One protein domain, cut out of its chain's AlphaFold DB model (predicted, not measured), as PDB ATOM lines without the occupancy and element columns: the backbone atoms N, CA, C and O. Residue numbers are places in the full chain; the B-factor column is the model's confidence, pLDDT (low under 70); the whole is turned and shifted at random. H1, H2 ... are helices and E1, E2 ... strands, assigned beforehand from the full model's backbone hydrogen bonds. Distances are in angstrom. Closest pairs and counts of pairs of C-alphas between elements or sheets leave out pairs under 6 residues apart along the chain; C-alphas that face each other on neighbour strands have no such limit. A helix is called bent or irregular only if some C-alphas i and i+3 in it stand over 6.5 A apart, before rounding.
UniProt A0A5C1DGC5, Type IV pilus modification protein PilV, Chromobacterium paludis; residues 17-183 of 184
ATOM      1  N   LEU A  17     244.577 168.962 317.485       86.25
ATOM      2  CA  LEU A  17     243.491 168.442 316.658       86.25
ATOM      3  C   LEU A  17     243.178 169.347 315.453       86.25
ATOM      4  O   LEU A  17     242.868 168.845 314.378       86.25
ATOM      5  N   GLU A  18     243.304 170.666 315.597       89.12
ATOM      6  CA  GLU A  18     243.039 171.632 314.526       89.12
ATOM      7  C   GLU A  18     244.102 171.547 313.421       89.12
ATOM      8  O   GLU A  18     243.772 171.525 312.235       89.12
ATOM      9  N   VAL A  19     245.373 171.377 313.805       91.12
ATOM     10  CA  VAL A  19     246.476 171.139 312.858       91.12
ATOM     11  C   VAL A  19     246.287 169.809 312.122       91.12
ATOM     12  O   VAL A  19     246.483 169.742 310.911       91.12
ATOM     13  N   LEU A  20     245.858 168.754 312.821       92.62
ATOM     14  CA  LEU A  20     245.630 167.442 312.213       92.62
ATOM     15  C   LEU A  20     244.481 167.474 311.193       92.62
ATOM     16  O   LEU A  20     244.619 166.926 310.099       92.62
ATOM     17  N   ILE A  21     243.384 168.174 311.501       93.12
ATOM     18  CA  ILE A  21     242.286 168.387 310.549       93.12
ATOM     19  C   ILE A  21     242.764 169.207 309.347       93.12
ATOM     20  O   ILE A  21     242.472 168.833 308.212       93.12
ATOM     21  N   ALA A  22     243.536 170.278 309.564       94.94
ATOM     22  CA  ALA A  22     244.077 171.088 308.473       94.94
ATOM     23  C   ALA A  22     244.945 170.254 307.514       94.94
ATOM     24  O   ALA A  22     244.780 170.346 306.299       94.94
ATOM     25  N   LEU A  23     245.806 169.376 308.039       94.25
ATOM     26  CA  LEU A  23     246.619 168.466 307.225       94.25
ATOM     27  C   LEU A  23     245.766 167.466 306.428       94.25
ATOM     28  O   LEU A  23     246.063 167.199 305.261       94.25
ATOM     29  N   ILE A  24     244.682 166.944 307.012       96.31
ATOM     30  CA  ILE A  24     243.747 166.057 306.301       96.31
ATOM     31  C   ILE A  24     243.071 166.811 305.151       96.31
ATOM     32  O   ILE A  24     243.081 166.337 304.019       96.31
ATOM     33  N   VAL A  25     242.536 168.005 305.403       96.12
ATOM     34  CA  VAL A  25     241.871 168.806 304.364       96.12
ATOM     35  C   VAL A  25     242.844 169.162 303.234       96.12
ATOM     36  O   VAL A  25     242.502 169.009 302.061       96.12
ATOM     37  N   ILE A  26     244.074 169.566 303.566       96.25
ATOM     38  CA  ILE A  26     245.117 169.876 302.576       96.25
ATOM     39  C   ILE A  26     245.480 168.638 301.753       96.25
ATOM     40  O   ILE A  26     245.565 168.723 300.530       96.25
ATOM     41  N   SER A  27     245.668 167.480 302.391       96.69
ATOM     42  CA  SER A  27     246.023 166.247 301.677       96.69
ATOM     43  C   SER A  27     244.918 165.779 300.723       96.69
ATOM     44  O   SER A  27     245.219 165.405 299.589       96.69
ATOM     45  N   LEU A  28     243.643 165.893 301.113       95.69
ATOM     46  CA  LEU A  28     242.504 165.632 300.223       95.69
ATOM     47  C   LEU A  28     242.450 166.630 299.056       95.69
ATOM     48  O   LEU A  28     242.222 166.228 297.914       95.69
ATOM     49  N   GLY A  29     242.718 167.913 299.318       96.88
ATOM     50  CA  GLY A  29     242.812 168.939 298.278       96.88
ATOM     51  C   GLY A  29     243.924 168.652 297.262       96.88
ATOM     52  O   GLY A  29     243.692 168.712 296.055       96.88
ATOM     53  N   LEU A  30     245.112 168.263 297.734       96.19
ATOM     54  CA  LEU A  30     246.241 167.889 296.877       96.19
ATOM     55  C   LEU A  30     245.946 166.637 296.041       96.19
ATOM     56  O   LEU A  30     246.303 166.598 294.862       96.19
ATOM     57  N   LEU A  31     245.251 165.646 296.605       94.50
ATOM     58  CA  LEU A  31     244.841 164.452 295.863       94.50
ATOM     59  C   LEU A  31     243.833 164.792 294.751       94.50
ATOM     60  O   LEU A  31     243.928 164.257 293.645       94.50
ATOM     61  N   GLY A  32     242.922 165.739 295.006       94.62
ATOM     62  CA  GLY A  32     242.016 166.278 293.990       94.62
ATOM     63  C   GLY A  32     242.757 166.952 292.828       94.62
ATOM     64  O   GLY A  32     242.461 166.684 291.662       94.62
ATOM     65  N   ILE A  33     243.769 167.775 293.126       95.06
ATOM     66  CA  ILE A  33     244.605 168.435 292.107       95.06
ATOM     67  C   ILE A  33     245.391 167.407 291.288       95.06
ATOM     68  O   ILE A  33     245.429 167.508 290.062       95.06
ATOM     69  N   ALA A  34     245.968 166.393 291.937       92.06
ATOM     70  CA  ALA A  34     246.691 165.325 291.252       92.06
ATOM     71  C   ALA A  34     245.786 164.564 290.263       92.06
ATOM     72  O   ALA A  34     246.188 164.302 289.128       92.06
ATOM     73  N   GLY A  35     244.540 164.273 290.654       89.00
ATOM     74  CA  GLY A  35     243.545 163.661 289.770       89.00
ATOM     75  C   GLY A  35     243.225 164.524 288.545       89.00
ATOM     76  O   GLY A  35     243.222 164.025 287.417       89.00
ATOM     77  N   MET A  36     243.028 165.832 288.740       91.94
ATOM     78  CA  MET A  36     242.803 166.772 287.633       91.94
ATOM     79  C   MET A  36     244.020 166.878 286.706       91.94
ATOM     80  O   MET A  36     243.857 166.890 285.486       91.94
ATOM     81  N   GLN A  37     245.236 166.904 287.256       91.88
ATOM     82  CA  GLN A  37     246.468 166.959 286.468       91.88
ATOM     83  C   GLN A  37     246.639 165.705 285.599       91.88
ATOM     84  O   GLN A  37     246.953 165.814 284.412       91.88
ATOM     85  N   ALA A  38     246.372 164.519 286.153       88.19
ATOM     86  CA  ALA A  38     246.421 163.266 285.405       88.19
ATOM     87  C   ALA A  38     245.394 163.240 284.258       88.19
ATOM     88  O   ALA A  38     245.722 162.845 283.134       88.19
ATOM     89  N   ALA A  39     244.168 163.712 284.512       87.69
ATOM     90  CA  ALA A  39     243.135 163.830 283.485       87.69
ATOM     91  C   ALA A  39     243.535 164.822 282.379       87.69
ATOM     92  O   ALA A  39     243.375 164.521 281.193       87.69
ATOM     93  N   ALA A  40     244.109 165.971 282.751       89.81
ATOM     94  CA  ALA A  40     244.594 166.970 281.806       89.81
ATOM     95  C   ALA A  40     245.686 166.400 280.888       89.81
ATOM     96  O   ALA A  40     245.564 166.509 279.670       89.81
ATOM     97  N   ILE A  41     246.698 165.717 281.438       90.06
ATOM     98  CA  ILE A  41     247.761 165.079 280.641       90.06
ATOM     99  C   ILE A  41     247.165 164.097 279.626       90.06
ATOM    100  O   ILE A  41     247.504 164.141 278.442       90.06
ATOM    101  N   ASN A  42     246.228 163.247 280.049       87.56
ATOM    102  CA  ASN A  42     245.607 162.293 279.138       87.56
ATOM    103  C   ASN A  42     244.827 162.985 278.005       87.56
ATOM    104  O   ASN A  42     244.961 162.608 276.840       87.56
ATOM    105  N   ASN A  43     244.058 164.027 278.329       88.69
ATOM    106  CA  ASN A  43     243.310 164.797 277.335       88.69
ATOM    107  C   ASN A  43     244.241 165.507 276.343       88.69
ATOM    108  O   ASN A  43     243.969 165.498 275.144       88.69
ATOM    109  N   THR A  44     245.365 166.060 276.812       91.75
ATOM    110  CA  THR A  44     246.370 166.659 275.918       91.75
ATOM    111  C   THR A  44     246.989 165.628 274.976       91.75
ATOM    112  O   THR A  44     247.190 165.926 273.801       91.75
ATOM    113  N   GLY A  45     247.222 164.397 275.443       90.44
ATOM    114  CA  GLY A  45     247.707 163.300 274.604       90.44
ATOM    115  C   GLY A  45     246.735 162.938 273.477       90.44
ATOM    116  O   GLY A  45     247.145 162.839 272.324       90.44
ATOM    117  N   ILE A  46     245.439 162.815 273.788       91.12
ATOM    118  CA  ILE A  46     244.393 162.539 272.787       91.12
ATOM    119  C   ILE A  46     244.299 163.683 271.768       91.12
ATOM    120  O   ILE A  46     244.318 163.445 270.561       91.12
ATOM    121  N   ALA A  47     244.248 164.932 272.240       92.50
ATOM    122  CA  ALA A  47     244.187 166.103 271.367       92.50
ATOM    123  C   ALA A  47     245.404 166.189 270.431       92.50
ATOM    124  O   ALA A  47     245.262 166.527 269.252       92.50
ATOM    125  N   ARG A  48     246.594 165.825 270.929       94.00
ATOM    126  CA  ARG A  48     247.820 165.763 270.131       94.00
ATOM    127  C   ARG A  48     247.717 164.733 269.009       94.00
ATOM    128  O   ARG A  48     247.991 165.089 267.869       94.00
ATOM    129  N   SER A  49     247.296 163.499 269.300       94.12
ATOM    130  CA  SER A  49     247.148 162.457 268.272       94.12
ATOM    131  C   SER A  49     246.131 162.847 267.198       94.12
ATOM    132  O   SER A  49     246.408 162.673 266.017       94.12
ATOM    133  N   ARG A  50     245.003 163.460 267.580       95.56
ATOM    134  CA  ARG A  50     244.004 163.985 266.627       95.56
ATOM    135  C   ARG A  50     244.568 165.073 265.726       95.56
ATOM    136  O   ARG A  50     244.339 165.052 264.522       95.56
ATOM    137  N   SER A  51     245.327 165.997 266.311       96.50
ATOM    138  CA  SER A  51     245.971 167.079 265.562       96.50
ATOM    139  C   SER A  51     246.997 166.525 264.571       96.50
ATOM    140  O   SER A  51     247.004 166.923 263.413       96.50
ATOM    141  N   LEU A  52     247.821 165.561 264.997       96.44
ATOM    142  CA  LEU A  52     248.770 164.878 264.114       96.44
ATOM    143  C   LEU A  52     248.063 164.081 263.010       96.44
ATOM    144  O   LEU A  52     248.527 164.095 261.877       96.44
ATOM    145  N   GLY A  53     246.929 163.438 263.308       96.69
ATOM    146  CA  GLY A  53     246.110 162.734 262.318       96.69
ATOM    147  C   GLY A  53     245.568 163.658 261.226       96.69
ATOM    148  O   GLY A  53     245.657 163.324 260.045       96.69
ATOM    149  N   ALA A  54     245.076 164.840 261.608       97.12
ATOM    150  CA  ALA A  54     244.630 165.863 260.663       97.12
ATOM    151  C   ALA A  54     245.791 166.406 259.812       97.12
ATOM    152  O   ALA A  54     245.707 166.389 258.589       97.12
ATOM    153  N   ILE A  55     246.914 166.775 260.445       97.50
ATOM    154  CA  ILE A  55     248.121 167.249 259.744       97.50
ATOM    155  C   ILE A  55     248.644 166.191 258.767       97.50
ATOM    156  O   ILE A  55     249.052 166.521 257.655       97.50
ATOM    157  N   ALA A  56     248.624 164.913 259.154       97.69
ATOM    158  CA  ALA A  56     249.025 163.828 258.272       97.69
ATOM    159  C   ALA A  56     248.122 163.777 257.032       97.69
ATOM    160  O   ALA A  56     248.640 163.703 255.918       97.69
ATOM    161  N   ALA A  57     246.801 163.861 257.189       97.88
ATOM    162  CA  ALA A  57     245.884 163.877 256.053       97.88
ATOM    163  C   ALA A  57     246.102 165.109 255.152       97.88
ATOM    164  O   ALA A  57     246.248 164.949 253.939       97.88
ATOM    165  N   ASP A  58     246.239 166.301 255.742       97.81
ATOM    166  CA  ASP A  58     246.502 167.548 255.013       97.81
ATOM    167  C   ASP A  58     247.832 167.501 254.247       97.81
ATOM    168  O   ASP A  58     247.921 167.973 253.115       97.81
ATOM    169  N   SER A  59     248.869 166.887 254.824       97.12
ATOM    170  CA  SER A  59     250.165 166.736 254.153       97.12
ATOM    171  C   SER A  59     250.073 165.860 252.900       97.12
ATOM    172  O   SER A  59     250.673 166.185 251.876       97.12
ATOM    173  N   MET A  60     249.270 164.791 252.945       97.69
ATOM    174  CA  MET A  60     249.046 163.934 251.781       97.69
ATOM    175  C   MET A  60     248.158 164.629 250.744       97.69
ATOM    176  O   MET A  60     248.420 164.520 249.549       97.69
ATOM    177  N   ALA A  61     247.157 165.396 251.178       97.88
ATOM    178  CA  ALA A  61     246.349 166.224 250.287       97.88
ATOM    179  C   ALA A  61     247.208 167.252 249.534       97.88
ATOM    180  O   ALA A  61     247.084 167.407 248.321       97.88
ATOM    181  N   ALA A  62     248.133 167.911 250.236       97.56
ATOM    182  CA  ALA A  62     249.077 168.842 249.630       97.56
ATOM    183  C   ALA A  62     249.994 168.150 248.607       97.56
ATOM    184  O   ALA A  62     250.207 168.691 247.523       97.56
ATOM    185  N   ALA A  63     250.479 166.939 248.906       96.69
ATOM    186  CA  ALA A  63     251.248 166.141 247.951       96.69
ATOM    187  C   ALA A  63     250.423 165.767 246.704       96.69
ATOM    188  O   ALA A  63     250.936 165.811 245.585       96.69
ATOM    189  N   MET A  64     249.126 165.466 246.863       97.25
ATOM    190  CA  MET A  64     248.237 165.200 245.726       97.25
ATOM    191  C   MET A  64     248.078 166.415 244.812       97.25
ATOM    192  O   MET A  64     248.218 166.265 243.600       97.25
ATOM    193  N   HIS A  65     247.865 167.607 245.380       97.19
ATOM    194  CA  HIS A  65     247.799 168.848 244.600       97.19
ATOM    195  C   HIS A  65     249.137 169.176 243.920       97.19
ATOM    196  O   HIS A  65     249.163 169.638 242.781       97.19
ATOM    197  N   ALA A  66     250.267 168.923 244.590       96.50
ATOM    198  CA  ALA A  66     251.591 169.153 244.013       96.50
ATOM    199  C   ALA A  66     251.884 168.217 242.825       96.50
ATOM    200  O   ALA A  66     252.554 168.614 241.872       96.50
ATOM    201  N   ASN A  67     251.351 166.993 242.854       96.00
ATOM    202  CA  ASN A  67     251.508 165.988 241.806       96.00
ATOM    203  C   ASN A  67     250.173 165.654 241.111       96.00
ATOM    204  O   ASN A  67     249.840 164.487 240.875       96.00
ATOM    205  N   VAL A  68     249.412 166.688 240.736       96.31
ATOM    206  CA  VAL A  68     248.113 166.541 240.052       96.31
ATOM    207  C   VAL A  68     248.198 165.653 238.810       96.31
ATOM    208  O   VAL A  68     247.269 164.911 238.503       96.31
ATOM    209  N   ALA A  69     249.331 165.664 238.105       95.38
ATOM    210  CA  ALA A  69     249.516 164.911 236.870       95.38
ATOM    211  C   ALA A  69     249.381 163.388 237.057       95.38
ATOM    212  O   ALA A  69     248.903 162.719 236.143       95.38
ATOM    213  N   TYR A  70     249.757 162.832 238.213       96.12
ATOM    214  CA  TYR A  70     249.488 161.423 238.517       96.12
ATOM    215  C   TYR A  70     248.040 161.212 238.974       96.12
ATOM    216  O   TYR A  70     247.324 160.379 238.418       96.12
ATOM    217  N   TRP A  71     247.596 161.990 239.966       96.44
ATOM    218  CA  TRP A  71     246.328 161.757 240.667       96.44
ATOM    219  C   TRP A  71     245.080 162.084 239.833       96.44
ATOM    220  O   TRP A  71     244.031 161.480 240.046       96.44
ATOM    221  N   SER A  72     245.190 162.974 238.842       95.25
ATOM    222  CA  SER A  72     244.103 163.279 237.898       95.25
ATOM    223  C   SER A  72     243.986 162.281 236.739       95.25
ATOM    224  O   SER A  72     242.910 162.153 236.157       95.25
ATOM    225  N   ASN A  73     245.051 161.530 236.430       94.38
ATOM    226  CA  ASN A  73     245.126 160.613 235.282       94.38
ATOM    227  C   ASN A  73     245.031 159.132 235.688       94.38
ATOM    228  O   ASN A  73     245.612 158.248 235.052       94.38
ATOM    229  N   LEU A  74     244.302 158.844 236.765       94.75
ATOM    230  CA  LEU A  74     244.037 157.475 237.199       94.75
ATOM    231  C   LEU A  74     243.083 156.769 236.228       94.75
ATOM    232  O   LEU A  74     242.142 157.363 235.706       94.75
ATOM    233  N   SER A  75     243.300 155.473 236.000       93.94
ATOM    234  CA  SER A  75     242.418 154.671 235.147       93.94
ATOM    235  C   SER A  75     241.141 154.288 235.891       93.94
ATOM    236  O   SER A  75     241.203 153.731 236.988       93.94
ATOM    237  N   ALA A  76     239.984 154.503 235.262       92.19
ATOM    238  CA  ALA A  76     238.688 154.055 235.780       92.19
ATOM    239  C   ALA A  76     238.531 152.520 235.799       92.19
ATOM    240  O   ALA A  76     237.621 152.010 236.444       92.19
ATOM    241  N   ALA A  77     239.410 151.776 235.114       92.94
ATOM    242  CA  ALA A  77     239.425 150.311 235.159       92.94
ATOM    243  C   ALA A  77     240.044 149.750 236.455       92.94
ATOM    244  O   ALA A  77     239.918 148.560 236.736       92.94
ATOM    245  N   ASN A  78     240.726 150.594 237.233       94.12
ATOM    246  CA  ASN A  78     241.387 150.213 238.475       94.12
ATOM    247  C   ASN A  78     240.550 150.627 239.688       94.12
ATOM    248  O   ASN A  78     239.794 151.594 239.640       94.12
ATOM    249  N   ASN A  79     240.757 149.944 240.814       94.00
ATOM    250  CA  ASN A  79     240.125 150.309 242.086       94.00
ATOM    251  C   ASN A  79     240.724 151.587 242.711       94.00
ATOM    252  O   ASN A  79     240.094 152.215 243.553       94.00
ATOM    253  N   ASN A  80     241.951 151.962 242.320       95.88
ATOM    254  CA  ASN A  80     242.662 153.162 242.783       95.88
ATOM    255  C   ASN A  80     242.606 153.342 244.310       95.88
ATOM    256  O   ASN A  80     242.253 154.403 244.825       95.88
ATOM    257  N   THR A  81     242.909 152.264 245.029       97.00
ATOM    258  CA  THR A  81     242.904 152.208 246.486       97.00
ATOM    259  C   THR A  81     244.232 151.668 247.006       97.00
ATOM    260  O   THR A  81     244.702 150.611 246.577       97.00
ATOM    261  N   TRP A  82     244.807 152.368 247.978       97.44
ATOM    262  CA  TRP A  82     246.082 152.038 248.602       97.44
ATOM    263  C   TRP A  82     245.974 152.111 250.113       97.44
ATOM    264  O   TRP A  82     245.373 153.040 250.650       97.44
ATOM    265  N   THR A  83     246.605 151.161 250.790       96.88
ATOM    266  CA  THR A  83     246.815 151.202 252.235       96.88
ATOM    267  C   THR A  83     248.272 151.548 252.494       96.88
ATOM    268  O   THR A  83     249.175 150.973 251.893       96.88
ATOM    269  N   VAL A  84     248.507 152.494 253.390       97.25
ATOM    270  CA  VAL A  84     249.831 153.012 253.725       97.25
ATOM    271  C   VAL A  84     250.058 152.856 255.220       97.25
ATOM    272  O   VAL A  84     249.174 153.117 256.032       97.25
ATOM    273  N   ASN A  85     251.245 152.423 255.612       95.50
ATOM    274  CA  ASN A  85     251.684 152.424 257.002       95.50
ATOM    275  C   ASN A  85     253.203 152.641 257.057       95.50
ATOM    276  O   ASN A  85     253.851 152.822 256.028       95.50
ATOM    277  N   ALA A  86     253.774 152.609 258.260       94.00
ATOM    278  CA  ALA A  86     255.209 152.803 258.459       94.00
ATOM    279  C   ALA A  86     256.094 151.763 257.739       94.00
ATOM    280  O   ALA A  86     257.266 152.030 257.497       94.00
ATOM    281  N   SER A  87     255.553 150.593 257.384       91.12
ATOM    282  CA  SER A  87     256.279 149.540 256.665       91.12
ATOM    283  C   SER A  87     256.200 149.682 255.141       91.12
ATOM    284  O   SER A  87     256.924 148.981 254.438       91.12
ATOM    285  N   GLY A  88     255.332 150.554 254.621       91.94
ATOM    286  CA  GLY A  88     255.228 150.846 253.192       91.94
ATOM    287  C   GLY A  88     253.795 150.973 252.675       91.94
ATOM    288  O   GLY A  88     252.838 151.151 253.432       91.94
ATOM    289  N   VAL A  89     253.671 150.881 251.350       95.50
ATOM    290  CA  VAL A  89     252.424 151.053 250.596       95.50
ATOM    291  C   VAL A  89     251.989 149.718 249.997       95.50
ATOM    292  O   VAL A  89     252.763 149.049 249.312       95.50
ATOM    293  N   THR A  90     250.733 149.336 250.210       95.44
ATOM    294  CA  THR A  90     250.106 148.170 249.584       95.44
ATOM    295  C   THR A  90     248.954 148.610 248.689       95.44
ATOM    296  O   THR A  90     248.103 149.412 249.067       95.44
ATOM    297  N   SER A  91     248.935 148.094 247.462       93.88
ATOM    298  CA  SER A  91     247.882 148.390 246.484       93.88
ATOM    299  C   SER A  91     246.748 147.378 246.638       93.88
ATOM    300  O   SER A  91     246.999 146.175 246.702       93.88
ATOM    301  N   VAL A  92     245.502 147.844 246.699       90.81
ATOM    302  CA  VAL A  92     244.324 146.989 246.909       90.81
ATOM    303  C   VAL A  92     243.666 146.688 245.568       90.81
ATOM    304  O   VAL A  92     243.316 147.619 244.851       90.81
ATOM    305  N   ASN A  93     243.448 145.409 245.246       83.31
ATOM    306  CA  ASN A  93     242.640 144.925 244.112       83.31
ATOM    307  C   ASN A  93     242.838 145.704 242.796       83.31
ATOM    308  O   ASN A  93     242.089 146.633 242.504       83.31
ATOM    309  N   ASN A  94     243.810 145.306 241.971       89.75
ATOM    310  CA  ASN A  94     244.036 145.908 240.646       89.75
ATOM    311  C   ASN A  94     244.310 147.431 240.677       89.75
ATOM    312  O   ASN A  94     244.057 148.132 239.700       89.75
ATOM    313  N   SER A  95     244.801 147.960 241.800       94.19
ATOM    314  CA  SER A  95     245.280 149.345 241.886       94.19
ATOM    315  C   SER A  95     246.713 149.454 241.349       94.19
ATOM    316  O   SER A  95     247.483 148.500 241.501       94.19
ATOM    317  N   PRO A  96     247.093 150.588 240.728       93.62
ATOM    318  CA  PRO A  96     248.452 150.777 240.233       93.62
ATOM    319  C   PRO A  96     249.466 150.680 241.376       93.62
ATOM    320  O   PRO A  96     249.223 151.215 242.454       93.62
ATOM    321  N   SER A  97     250.613 150.039 241.146       92.62
ATOM    322  CA  SER A  97     251.629 149.914 242.195       92.62
ATOM    323  C   SER A  97     252.282 151.261 242.507       92.62
ATOM    324  O   SER A  97     252.844 151.897 241.616       92.62
ATOM    325  N   LEU A  98     252.260 151.657 243.780       94.19
ATOM    326  CA  LEU A  98     252.967 152.824 244.320       94.19
ATOM    327  C   LEU A  98     254.199 152.391 245.125       94.19
ATOM    328  O   LEU A  98     254.332 152.673 246.312       94.19
ATOM    329  N   THR A  99     255.103 151.654 244.483       88.56
ATOM    330  CA  THR A  99     256.362 151.225 245.106       88.56
ATOM    331  C   THR A  99     257.431 152.289 244.899       88.56
ATOM    332  O   THR A  99     257.756 152.617 243.759       88.56
ATOM    333  N   GLN A 100     258.001 152.818 245.983       90.75
ATOM    334  CA  GLN A 100     259.142 153.728 245.890       90.75
ATOM    335  C   GLN A 100     260.372 152.960 245.384       90.75
ATOM    336  O   GLN A 100     260.960 152.156 246.100       90.75
ATOM    337  N   THR A 101     260.757 153.213 244.135       88.44
ATOM    338  CA  THR A 101     261.969 152.660 243.505       88.44
ATOM    339  C   THR A 101     263.055 153.713 243.301       88.44
ATOM    340  O   THR A 101     264.166 153.392 242.885       88.44
ATOM    341  N   THR A 102     262.746 154.985 243.550       92.88
ATOM    342  CA  THR A 102     263.638 156.122 243.310       92.88
ATOM    343  C   THR A 102     263.435 157.167 244.399       92.88
ATOM    344  O   THR A 102     262.302 157.436 244.801       92.88
ATOM    345  N   ASP A 103     264.533 157.748 244.881       93.81
ATOM    346  CA  ASP A 103     264.503 158.885 245.795       93.81
ATOM    347  C   ASP A 103     264.339 160.184 245.002       93.81
ATOM    348  O   ASP A 103     265.279 160.710 244.403       93.81
ATOM    349  N   CYS A 104     263.116 160.704 245.000       94.81
ATOM    350  CA  CYS A 104     262.761 161.905 244.256       94.81
ATOM    351  C   CYS A 104     263.252 163.203 244.911       94.81
ATOM    352  O   CYS A 104     263.037 164.276 244.354       94.81
ATOM    353  N   SER A 105     263.923 163.132 246.070       93.00
ATOM    354  CA  SER A 105     264.612 164.292 246.652       93.00
ATOM    355  C   SER A 105     265.970 164.570 246.003       93.00
ATOM    356  O   SER A 105     266.491 165.680 246.108       93.00
ATOM    357  N   THR A 106     266.544 163.577 245.319       93.75
ATOM    358  CA  THR A 106     267.882 163.658 244.714       93.75
ATOM    359  C   THR A 106     267.898 163.320 243.224       93.75
ATOM    360  O   THR A 106     268.881 163.616 242.543       93.75
ATOM    361  N   ALA A 107     266.815 162.746 242.693       93.88
ATOM    362  CA  ALA A 107     266.677 162.368 241.293       93.88
ATOM    363  C   ALA A 107     265.424 162.972 240.642       93.88
ATOM    364  O   ALA A 107     264.427 163.264 241.299       93.88
ATOM    365  N   ASN A 108     265.455 163.095 239.314       92.75
ATOM    366  CA  ASN A 108     264.281 163.473 238.533       92.75
ATOM    367  C   ASN A 108     263.307 162.291 238.454       92.75
ATOM    368  O   ASN A 108     263.642 161.247 237.891       92.75
ATOM    369  N   CYS A 109     262.096 162.470 238.976       95.62
ATOM    370  CA  CYS A 109     261.071 161.433 239.001       95.62
ATOM    371  C   CYS A 109     259.978 161.649 237.954       95.62
ATOM    372  O   CYS A 109     259.586 162.771 237.643       95.62
ATOM    373  N   THR A 110     259.440 160.542 237.438       96.06
ATOM    374  CA  THR A 110     258.157 160.560 236.724       96.06
ATOM    375  C   THR A 110     257.029 160.860 237.711       96.06
ATOM    376  O   THR A 110     257.181 160.660 238.914       96.06
ATOM    377  N   THR A 111     255.865 161.280 237.222       95.38
ATOM    378  CA  THR A 111     254.702 161.581 238.077       95.38
ATOM    379  C   THR A 111     254.276 160.374 238.925       95.38
ATOM    380  O   THR A 111     253.935 160.528 240.096       95.38
ATOM    381  N   ALA A 112     254.383 159.154 238.386       95.12
ATOM    382  CA  ALA A 112     254.124 157.917 239.128       95.12
ATOM    383  C   ALA A 112     255.192 157.612 240.190       95.12
ATOM    384  O   ALA A 112     254.846 157.251 241.315       95.12
ATOM    385  N   ALA A 113     256.479 157.786 239.865       95.81
ATOM    386  CA  ALA A 113     257.558 157.620 240.841       95.81
ATOM    387  C   ALA A 113     257.462 158.664 241.962       95.81
ATOM    388  O   ALA A 113     257.689 158.340 243.124       95.81
ATOM    389  N   MET A 114     257.045 159.887 241.622       96.31
ATOM    390  CA  MET A 114     256.816 160.957 242.582       96.31
ATOM    391  C   MET A 114     255.677 160.607 243.549       96.31
ATOM    392  O   MET A 114     255.868 160.659 244.755       96.31
ATOM    393  N   ALA A 115     254.537 160.119 243.044       96.88
ATOM    394  CA  ALA A 115     253.421 159.684 243.889       96.88
ATOM    395  C   ALA A 115     253.795 158.503 244.799       96.88
ATOM    396  O   ALA A 115     253.388 158.449 245.961       96.88
ATOM    397  N   ALA A 116     254.595 157.559 244.294       96.50
ATOM    398  CA  ALA A 116     255.107 156.451 245.095       96.50
ATOM    399  C   ALA A 116     256.069 156.935 246.190       96.50
ATOM    400  O   ALA A 116     256.046 156.431 247.316       96.50
ATOM    401  N   TYR A 117     256.896 157.936 245.882       96.38
ATOM    402  CA  TYR A 117     257.780 158.555 246.855       96.38
ATOM    403  C   TYR A 117     256.987 159.288 247.940       96.38
ATOM    404  O   TYR A 117     257.176 158.974 249.113       96.38
ATOM    405  N   ASP A 118     256.060 160.170 247.559       96.88
ATOM    406  CA  ASP A 118     255.229 160.949 248.482       96.88
ATOM    407  C   ASP A 118     254.434 160.049 249.429       96.88
ATOM    408  O   ASP A 118     254.475 160.224 250.646       96.88
ATOM    409  N   THR A 119     253.760 159.027 248.891       96.94
ATOM    410  CA  THR A 119     252.984 158.078 249.707       96.94
ATOM    411  C   THR A 119     253.864 157.272 250.660       96.94
ATOM    412  O   THR A 119     253.463 157.012 251.795       96.94
ATOM    413  N   THR A 120     255.087 156.925 250.250       96.69
ATOM    414  CA  THR A 120     256.042 156.226 251.119       96.69
ATOM    415  C   THR A 120     256.559 157.141 252.230       96.69
ATOM    416  O   THR A 120     256.549 156.723 253.385       96.69
ATOM    417  N   GLN A 121     256.935 158.391 251.925       96.38
ATOM    418  CA  GLN A 121     257.371 159.365 252.938       96.38
ATOM    419  C   GLN A 121     256.245 159.732 253.909       96.38
ATOM    420  O   GLN A 121     256.472 159.913 255.104       96.38
ATOM    421  N   TRP A 122     255.008 159.797 253.421       97.38
ATOM    422  CA  TRP A 122     253.838 159.975 254.269       97.38
ATOM    423  C   TRP A 122     253.668 158.816 255.263       97.38
ATOM    424  O   TRP A 122     253.428 159.047 256.450       97.38
ATOM    425  N   GLY A 123     253.868 157.577 254.805       96.75
ATOM    426  CA  GLY A 123     253.841 156.375 255.638       96.75
ATOM    427  C   GLY A 123     254.951 156.314 256.683       96.75
ATOM    428  O   GLY A 123     254.677 156.199 257.879       96.75
ATOM    429  N   THR A 124     256.204 156.396 256.240       95.81
ATOM    430  CA  THR A 124     257.390 156.248 257.100       95.81
ATOM    431  C   THR A 124     257.654 157.475 257.972       95.81
ATOM    432  O   THR A 124     258.252 157.344 259.037       95.81
ATOM    433  N   GLY A 125     257.201 158.654 257.544       94.62
ATOM    434  CA  GLY A 125     257.321 159.913 258.268       94.62
ATOM    435  C   GLY A 125     256.096 160.198 259.130       94.62
ATOM    436  O   GLY A 125     256.124 159.987 260.339       94.62
ATOM    437  N   MET A 126     255.016 160.695 258.520       94.38
ATOM    438  CA  MET A 126     253.854 161.218 259.253       94.38
ATOM    439  C   MET A 126     253.085 160.125 259.998       94.38
ATOM    440  O   MET A 126     252.856 160.246 261.203       94.38
ATOM    441  N   LEU A 127     252.715 159.038 259.312       96.88
ATOM    442  CA  LEU A 127     251.913 157.967 259.914       96.88
ATOM    443  C   LEU A 127     252.685 157.197 260.993       96.88
ATOM    444  O   LEU A 127     252.085 156.775 261.977       96.88
ATOM    445  N   ALA A 128     254.010 157.083 260.872       95.75
ATOM    446  CA  ALA A 128     254.856 156.470 261.895       95.75
ATOM    447  C   ALA A 128     254.872 157.242 263.231       95.75
ATOM    448  O   ALA A 128     255.163 156.653 264.272       95.75
ATOM    449  N   THR A 129     254.537 158.542 263.234       94.19
ATOM    450  CA  THR A 129     254.422 159.327 264.480       94.19
ATOM    451  C   THR A 129     253.144 159.038 265.265       94.19
ATOM    452  O   THR A 129     253.063 159.345 266.458       94.19
ATOM    453  N   LEU A 130     252.139 158.448 264.611       94.50
ATOM    454  CA  LEU A 130     250.864 158.103 265.219       94.50
ATOM    455  C   LEU A 130     250.934 156.694 265.834       94.50
ATOM    456  O   LEU A 130     251.435 155.763 265.196       94.50
ATOM    457  N   PRO A 131     250.394 156.474 267.046       93.19
ATOM    458  CA  PRO A 131     250.328 155.138 267.629       93.19
ATOM    459  C   PRO A 131     249.504 154.204 266.736       93.19
ATOM    460  O   PRO A 131     248.323 154.452 266.513       93.19
ATOM    461  N   GLY A 132     250.112 153.141 266.199       92.62
ATOM    462  CA  GLY A 132     249.436 152.251 265.245       92.62
ATOM    463  C   GLY A 132     248.925 152.969 263.988       92.62
ATOM    464  O   GLY A 132     247.895 152.578 263.441       92.62
ATOM    465  N   GLY A 133     249.604 154.047 263.580       95.44
ATOM    466  CA  GLY A 133     249.214 154.882 262.454       95.44
ATOM    467  C   GLY A 133     249.122 154.110 261.142       95.44
ATOM    468  O   GLY A 133     250.036 153.381 260.750       95.44
ATOM    469  N   SER A 134     248.010 154.295 260.444       97.00
ATOM    470  CA  SER A 134     247.789 153.785 259.096       97.00
ATOM    471  C   SER A 134     246.975 154.781 258.283       97.00
ATOM    472  O   SER A 134     246.226 155.593 258.822       97.00
ATOM    473  N   GLY A 135     247.152 154.729 256.975       97.06
ATOM    474  CA  GLY A 135     246.508 155.579 256.000       97.06
ATOM    475  C   GLY A 135     245.830 154.737 254.935       97.06
ATOM    476  O   GLY A 135     246.291 153.648 254.602       97.06
ATOM    477  N   GLN A 136     244.750 155.250 254.374       97.62
ATOM    478  CA  GLN A 136     244.135 154.721 253.173       97.62
ATOM    479  C   GLN A 136     243.896 155.872 252.208       97.62
ATOM    480  O   GLN A 136     243.414 156.932 252.601       97.62
ATOM    481  N   ILE A 137     244.236 155.650 250.949       97.69
ATOM    482  CA  ILE A 137     243.938 156.553 249.846       97.69
ATOM    483  C   ILE A 137     242.986 155.800 248.931       97.69
ATOM    484  O   ILE A 137     243.326 154.709 248.486       97.69
ATOM    485  N   ALA A 138     241.807 156.348 248.664       97.31
ATOM    486  CA  ALA A 138     240.832 155.768 247.746       97.31
ATOM    487  C   ALA A 138     240.371 156.838 246.761       97.31
ATOM    488  O   ALA A 138     239.776 157.833 247.168       97.31
ATOM    489  N   CYS A 139     240.653 156.653 245.476       97.19
ATOM    490  CA  CYS A 139     240.373 157.642 244.446       97.19
ATOM    491  C   CYS A 139     239.356 157.140 243.426       97.19
ATOM    492  O   CYS A 139     239.383 155.991 242.996       97.19
ATOM    493  N   THR A 140     238.498 158.035 242.961       95.88
ATOM    494  CA  THR A 140     237.695 157.849 241.759       95.88
ATOM    495  C   THR A 140     238.369 158.583 240.610       95.88
ATOM    496  O   THR A 140     238.670 159.773 240.726       95.88
ATOM    497  N   ALA A 141     238.609 157.871 239.511       95.19
ATOM    498  CA  ALA A 141     239.192 158.439 238.302       95.19
ATOM    499  C   ALA A 141     238.310 159.552 237.715       95.19
ATOM    500  O   ALA A 141     237.085 159.526 237.863       95.19
ATOM    501  N   ALA A 142     238.934 160.501 237.015       93.88
ATOM    502  CA  ALA A 142     238.204 161.515 236.269       93.88
ATOM    503  C   ALA A 142     237.354 160.867 235.161       93.88
ATOM    504  O   ALA A 142     237.742 159.878 234.536       93.88
ATOM    505  N   THR A 143     236.193 161.454 234.895       91.62
ATOM    506  CA  THR A 143     235.324 161.114 233.763       91.62
ATOM    507  C   THR A 143     235.061 162.375 232.947       91.62
ATOM    508  O   THR A 143     235.371 163.478 233.392       91.62
ATOM    509  N   SER A 144     234.426 162.248 231.781       90.44
ATOM    510  CA  SER A 144     234.059 163.408 230.954       90.44
ATOM    511  C   SER A 144     233.209 164.456 231.688       90.44
ATOM    512  O   SER A 144     233.159 165.602 231.252       90.44
ATOM    513  N   ASN A 145     232.554 164.074 232.793       90.69
ATOM    514  CA  ASN A 145     231.589 164.911 233.507       90.69
ATOM    515  C   ASN A 145     232.003 165.232 234.956       90.69
ATOM    516  O   ASN A 145     231.327 166.034 235.597       90.69
ATOM    517  N   SER A 146     233.078 164.623 235.472       91.25
ATOM    518  CA  SER A 146     233.508 164.783 236.870       91.25
ATOM    519  C   SER A 146     235.032 164.709 236.997       91.25
ATOM    520  O   SER A 146     235.628 163.798 236.416       91.25
ATOM    521  N   PRO A 147     235.671 165.601 237.778       93.69
ATOM    522  CA  PRO A 147     237.106 165.525 238.034       93.69
ATOM    523  C   PRO A 147     237.462 164.290 238.874       93.69
ATOM    524  O   PRO A 147     236.594 163.677 239.503       93.69
ATOM    525  N   ALA A 148     238.747 163.931 238.896       94.62
ATOM    526  CA  ALA A 148     239.238 162.913 239.817       94.62
ATOM    527  C   ALA A 148     239.027 163.382 241.264       94.62
ATOM    528  O   ALA A 148     239.168 164.563 241.566       94.62
ATOM    529  N   SER A 149     238.695 162.463 242.163       95.81
ATOM    530  CA  SER A 149     238.505 162.773 243.581       95.81
ATOM    531  C   SER A 149     239.118 161.668 244.417       95.81
ATOM    532  O   SER A 149     238.841 160.495 244.193       95.81
ATOM    533  N   CYS A 150     239.922 162.033 245.404       97.19
ATOM    534  CA  CYS A 150     240.583 161.127 246.326       97.19
ATOM    535  C   CYS A 150     240.064 161.341 247.742       97.19
ATOM    536  O   CYS A 150     239.864 162.460 248.195       97.19
ATOM    537  N   THR A 151     239.852 160.250 248.458       98.00
ATOM    538  CA  THR A 151     239.541 160.232 249.880       98.00
ATOM    539  C   THR A 151     240.767 159.739 250.625       98.00
ATOM    540  O   THR A 151     241.256 158.642 250.354       98.00
ATOM    541  N   ILE A 152     241.248 160.548 251.562       98.06
ATOM    542  CA  ILE A 152     242.358 160.215 252.449       98.06
ATOM    543  C   ILE A 152     241.765 159.905 253.816       98.06
ATOM    544  O   ILE A 152     241.103 160.754 254.411       98.06
ATOM    545  N   THR A 153     242.028 158.705 254.322       98.19
ATOM    546  CA  THR A 153     241.628 158.266 255.660       98.19
ATOM    547  C   THR A 153     242.876 157.977 256.473       98.19
ATOM    548  O   THR A 153     243.657 157.103 256.116       98.19
ATOM    549  N   VAL A 154     243.061 158.678 257.585       98.12
ATOM    550  CA  VAL A 154     244.129 158.431 258.557       98.12
ATOM    551  C   VAL A 154     243.518 157.776 259.782       98.12
ATOM    552  O   VAL A 154     242.521 158.257 260.306       98.12
ATOM    553  N   SER A 155     244.109 156.678 260.240       97.06
ATOM    554  CA  SER A 155     243.656 155.901 261.392       97.06
ATOM    555  C   SER A 155     244.787 155.741 262.397       97.06
ATOM    556  O   SER A 155     245.926 155.480 262.015       97.06
ATOM    557  N   TRP A 156     244.480 155.865 263.683       95.81
ATOM    558  CA  TRP A 156     245.438 155.650 264.765       95.81
ATOM    559  C   TRP A 156     244.751 155.080 265.997       95.81
ATOM    560  O   TRP A 156     243.529 155.090 266.140       95.81
ATOM    561  N   LEU A 157     245.568 154.584 266.909       92.69
ATOM    562  CA  LEU A 157     245.164 154.048 268.190       92.69
ATOM    563  C   LEU A 157     245.119 155.169 269.239       92.69
ATOM    564  O   LEU A 157     246.123 155.820 269.530       92.69
ATOM    565  N   GLU A 158     243.950 155.385 269.836       89.06
ATOM    566  CA  GLU A 158     243.740 156.284 270.968       89.06
ATOM    567  C   GLU A 158     243.622 155.502 272.273       89.06
ATOM    568  O   GLU A 158     243.004 154.437 272.348       89.06
ATOM    569  N   LYS A 159     244.182 156.074 273.338       78.88
ATOM    570  CA  LYS A 159     244.000 155.571 274.695       78.88
ATOM    571  C   LYS A 159     242.630 156.001 275.215       78.88
ATOM    572  O   LYS A 159     242.367 157.194 275.348       78.88
ATOM    573  N   LEU A 160     241.780 155.041 275.570       70.31
ATOM    574  CA  LEU A 160     240.533 155.315 276.272       70.31
ATOM    575  C   LEU A 160     240.766 155.342 277.783       70.31
ATOM    576  O   LEU A 160     241.247 154.378 278.383       70.31
ATOM    577  N   SER A 161     240.338 156.432 278.414       60.34
ATOM    578  CA  SER A 161     240.212 156.512 279.868       60.34
ATOM    579  C   SER A 161     238.867 155.936 280.279       60.34
ATOM    580  O   SER A 161     237.856 156.636 280.270       60.34
ATOM    581  N   LYS A 162     238.824 154.655 280.648       54.25
ATOM    582  CA  LYS A 162     237.655 154.105 281.343       54.25
ATOM    583  C   LYS A 162     237.657 154.618 282.784       54.25
ATOM    584  O   LYS A 162     238.166 153.959 283.680       54.25
ATOM    585  N   VAL A 163     237.095 155.803 283.001       52.78
ATOM    586  CA  VAL A 163     236.937 156.384 284.349       52.78
ATOM    587  C   VAL A 163     235.809 155.686 285.137       52.78
ATOM    588  O   VAL A 163     235.712 155.870 286.342       52.78
ATOM    589  N   ASN A 164     234.989 154.834 284.496       45.22
ATOM    590  CA  ASN A 164     233.800 154.232 285.118       45.22
ATOM    591  C   ASN A 164     233.595 152.720 284.859       45.22
ATOM    592  O   ASN A 164     232.463 152.245 284.902       45.22
ATOM    593  N   SER A 165     234.642 151.941 284.552       47.69
ATOM    594  CA  SER A 165     234.508 150.473 284.527       47.69
ATOM    595  C   SER A 165     235.002 149.867 285.833       47.69
ATOM    596  O   SER A 165     236.151 150.073 286.209       47.69
ATOM    597  N   THR A 166     234.154 149.061 286.475       50.19
ATOM    598  CA  THR A 166     234.405 148.310 287.723       50.19
ATOM    599  C   THR A 166     235.610 147.364 287.675       50.19
ATOM    600  O   THR A 166     236.023 146.851 288.708       50.19
ATOM    601  N   ASN A 167     236.222 147.190 286.503       49.53
ATOM    602  CA  ASN A 167     237.489 146.504 286.327       49.53
ATOM    603  C   ASN A 167     238.547 147.526 285.890       49.53
ATOM    604  O   ASN A 167     238.488 148.032 284.768       49.53
ATOM    605  N   MET A 168     239.547 147.786 286.739       51.06
ATOM    606  CA  MET A 168     240.792 148.479 286.371       51.06
ATOM    607  C   MET A 168     241.683 147.590 285.479       51.06
ATOM    608  O   MET A 168     242.864 147.388 285.748       51.06
ATOM    609  N   ALA A 169     241.109 147.004 284.430       46.44
ATOM    610  CA  ALA A 169     241.790 146.089 283.528       46.44
ATOM    611  C   ALA A 169     242.154 146.815 282.228       46.44
ATOM    612  O   ALA A 169     241.285 147.049 281.394       46.44
ATOM    613  N   ALA A 170     243.451 147.118 282.100       51.25
ATOM    614  CA  ALA A 170     244.164 147.620 280.923       51.25
ATOM    615  C   ALA A 170     243.637 148.927 280.294       51.25
ATOM    616  O   ALA A 170     242.446 149.197 280.180       51.25
ATOM    617  N   SER A 171     244.568 149.763 279.830       54.72
ATOM    618  CA  SER A 171     244.226 150.881 278.947       54.72
ATOM    619  C   SER A 171     243.550 150.300 277.703       54.72
ATOM    620  O   SER A 171     244.207 149.616 276.924       54.72
ATOM    621  N   ALA A 172     242.239 150.499 277.547       64.38
ATOM    622  CA  ALA A 172     241.545 150.066 276.345       64.38
ATOM    623  C   ALA A 172     241.965 150.991 275.202       64.38
ATOM    624  O   ALA A 172     241.904 152.213 275.334       64.38
ATOM    625  N   THR A 173     242.410 150.409 274.101       72.38
ATOM    626  CA  THR A 173     242.797 151.155 272.911       72.38
ATOM    627  C   THR A 173     241.638 151.126 271.924       72.38
ATOM    628  O   THR A 173     241.084 150.058 271.673       72.38
ATOM    629  N   ALA A 174     241.256 152.278 271.379       84.00
ATOM    630  CA  ALA A 174     240.261 152.374 270.313       84.00
ATOM    631  C   ALA A 174     240.885 152.972 269.058       84.00
ATOM    632  O   ALA A 174     241.751 153.838 269.149       84.00
ATOM    633  N   THR A 175     240.434 152.526 267.892       89.31
ATOM    634  CA  THR A 175     240.836 153.134 266.624       89.31
ATOM    635  C   THR A 175     240.040 154.416 266.416       89.31
ATOM    636  O   THR A 175     238.812 154.378 266.350       89.31
ATOM    637  N   ALA A 176     240.735 155.543 266.311       92.94
ATOM    638  CA  ALA A 176     240.180 156.804 265.848       92.94
ATOM    639  C   ALA A 176     240.584 157.040 264.393       92.94
ATOM    640  O   ALA A 176     241.598 156.512 263.928       92.94
ATOM    641  N   GLN A 177     239.774 157.820 263.679       95.56
ATOM    642  CA  GLN A 177     239.994 158.117 262.271       95.56
ATOM    643  C   GLN A 177     239.729 159.590 261.967       95.56
ATOM    644  O   GLN A 177     238.860 160.219 262.572       95.56
ATOM    645  N   TYR A 178     240.470 160.111 260.996       97.00
ATOM    646  CA  TYR A 178     240.231 161.389 260.340       97.00
ATOM    647  C   TYR A 178     240.153 161.146 258.836       97.00
ATOM    648  O   TYR A 178     240.990 160.430 258.285       97.00
ATOM    649  N   GLN A 179     239.154 161.724 258.176       96.75
ATOM    650  CA  GLN A 179     238.926 161.538 256.749       96.75
ATOM    651  C   GLN A 179     238.724 162.889 256.074       96.75
ATOM    652  O   GLN A 179     238.000 163.742 256.587       96.75
ATOM    653  N   MET A 180     239.330 163.058 254.902       96.75
ATOM    654  CA  MET A 180     239.125 164.223 254.047       96.75
ATOM    655  C   MET A 180     239.036 163.814 252.578       96.75
ATOM    656  O   MET A 180     239.601 162.799 252.170       96.75
ATOM    657  N   ALA A 181     238.325 164.616 251.789       96.25
ATOM    658  CA  ALA A 181     238.261 164.478 250.340       96.25
ATOM    659  C   ALA A 181     239.111 165.564 249.673       96.25
ATOM    660  O   ALA A 181     239.174 166.696 250.152       96.25
ATOM    661  N   VAL A 182     239.752 165.203 248.568       96.00
ATOM    662  CA  VAL A 182     240.674 166.034 247.796       96.00
ATOM    663  C   VAL A 182     240.333 165.871 246.325       96.00
ATOM    664  O   VAL A 182     240.180 164.749 245.848       96.00
ATOM    665  N   VAL A 183     240.231 166.981 245.605       95.06
ATOM    666  CA  VAL A 183     240.175 166.991 244.141       95.06
ATOM    667  C   VAL A 183     241.563 167.438 243.682       95.06
ATOM    668  O   VAL A 183     241.895 168.593 243.943       95.06
TER     669      VAL A 183
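AT A GLANCE: This is residues 17 to 183 of the 184 residues of the protein "Type IV pilus modification protein PilV" of Chromobacterium paludis (UniProt A0A5C1DGC5). One very long helix, H1, sticks far out of a small body with its residues 17 to 38, while its later part packs side by side with the shorter helix H3 over one face of a twisted five-stranded sheet whose other face has no named helix. These are two layers, helices H1 and H3 on one sheet face; the arm of H1 makes much of the length, and the spans are 85 by 34 by 27 A. The printed part has 167 residues, with three named helices and five named strands in the order H1 H2 E1 E2 H3 E3 E4 E5; the class is mixed, helices and strands. The sheet runs E2 E1 E3 E4 E5, antiparallel throughout. The whole is only just loose, close to extended, with a radius of gyration of the C-alphas of 23.0 A.

IN THESE COORDINATES: H1, residues 17 to 66, begins with C-alpha 17 at (243.491, 168.442, 316.658) and is 73.1 A long. H2 is residues 68 to 71. Strands E1, residues 81 to 85, and E2, residues 88 to 92, form a hairpin. H3, residues 111 to 129, is 26.5 A long and begins with C-alpha 111 at (254.702, 161.581, 238.077). It is neither bent nor irregular, but only just: C-alphas 124 and 127 are 6.4 A apart. E3 is residues 134 to 140, 20.5 A; E4 is residues 149 to 160, 33.6 A; E5, residues 172 to 182, 32.7 A, ends with C-alpha 182 at (240.674, 166.034, 247.796).

HOW THE PARTS SIT: H1 is on the sheet over E4 and E5, at a height of 10.2 A, along the strands; its closest C-alphas to E4 are those of Gly 53 and Val 154, 6.0 A. H3, on the same face at 8.2 A, lies over E2 and E1, slantwise to the strands. With residues 52 to 64 alone H1 touches H3, opposite ways at a shallow tilt of 5 degrees, closest at the C-alphas of Ala 56 and Met 126, 5.6 A. H2 touches H3 at the C-alphas of Tyr 70 and Thr 111, 5.2 A. E3, E4 and E5 are a meander, each strand the antiparallel neighbour of the one before. E2, H3 and E3 are a split strand-helix-strand unit, two strands running the same way with E1 between them, and its crossover is left-handed. Within hydrogen-bond range are N 90 and O 83, 2.8 A, between E2 and E1; N 82 and O 137, 2.8 A, between E1 and E3; N 136 and O 153, 2.8 A, between E3 and E4; and N 154 and O 178, 2.8 A, between E4 and E5. In H1 every O i to N i+4 pair is within range, in H3 12 of 15, and H2 is too short for such a pair.

THE WHOLE: The C-alphas farthest apart are those of Leu 17 and Ser 144, 86.4 A. The printed part has no cut. The links E2 to H3 and E4 to E5 are long, and residues 164 to 169 stand free. The mean pLDDT of the printed part is 91.0; residues 161 to 172 are under 70.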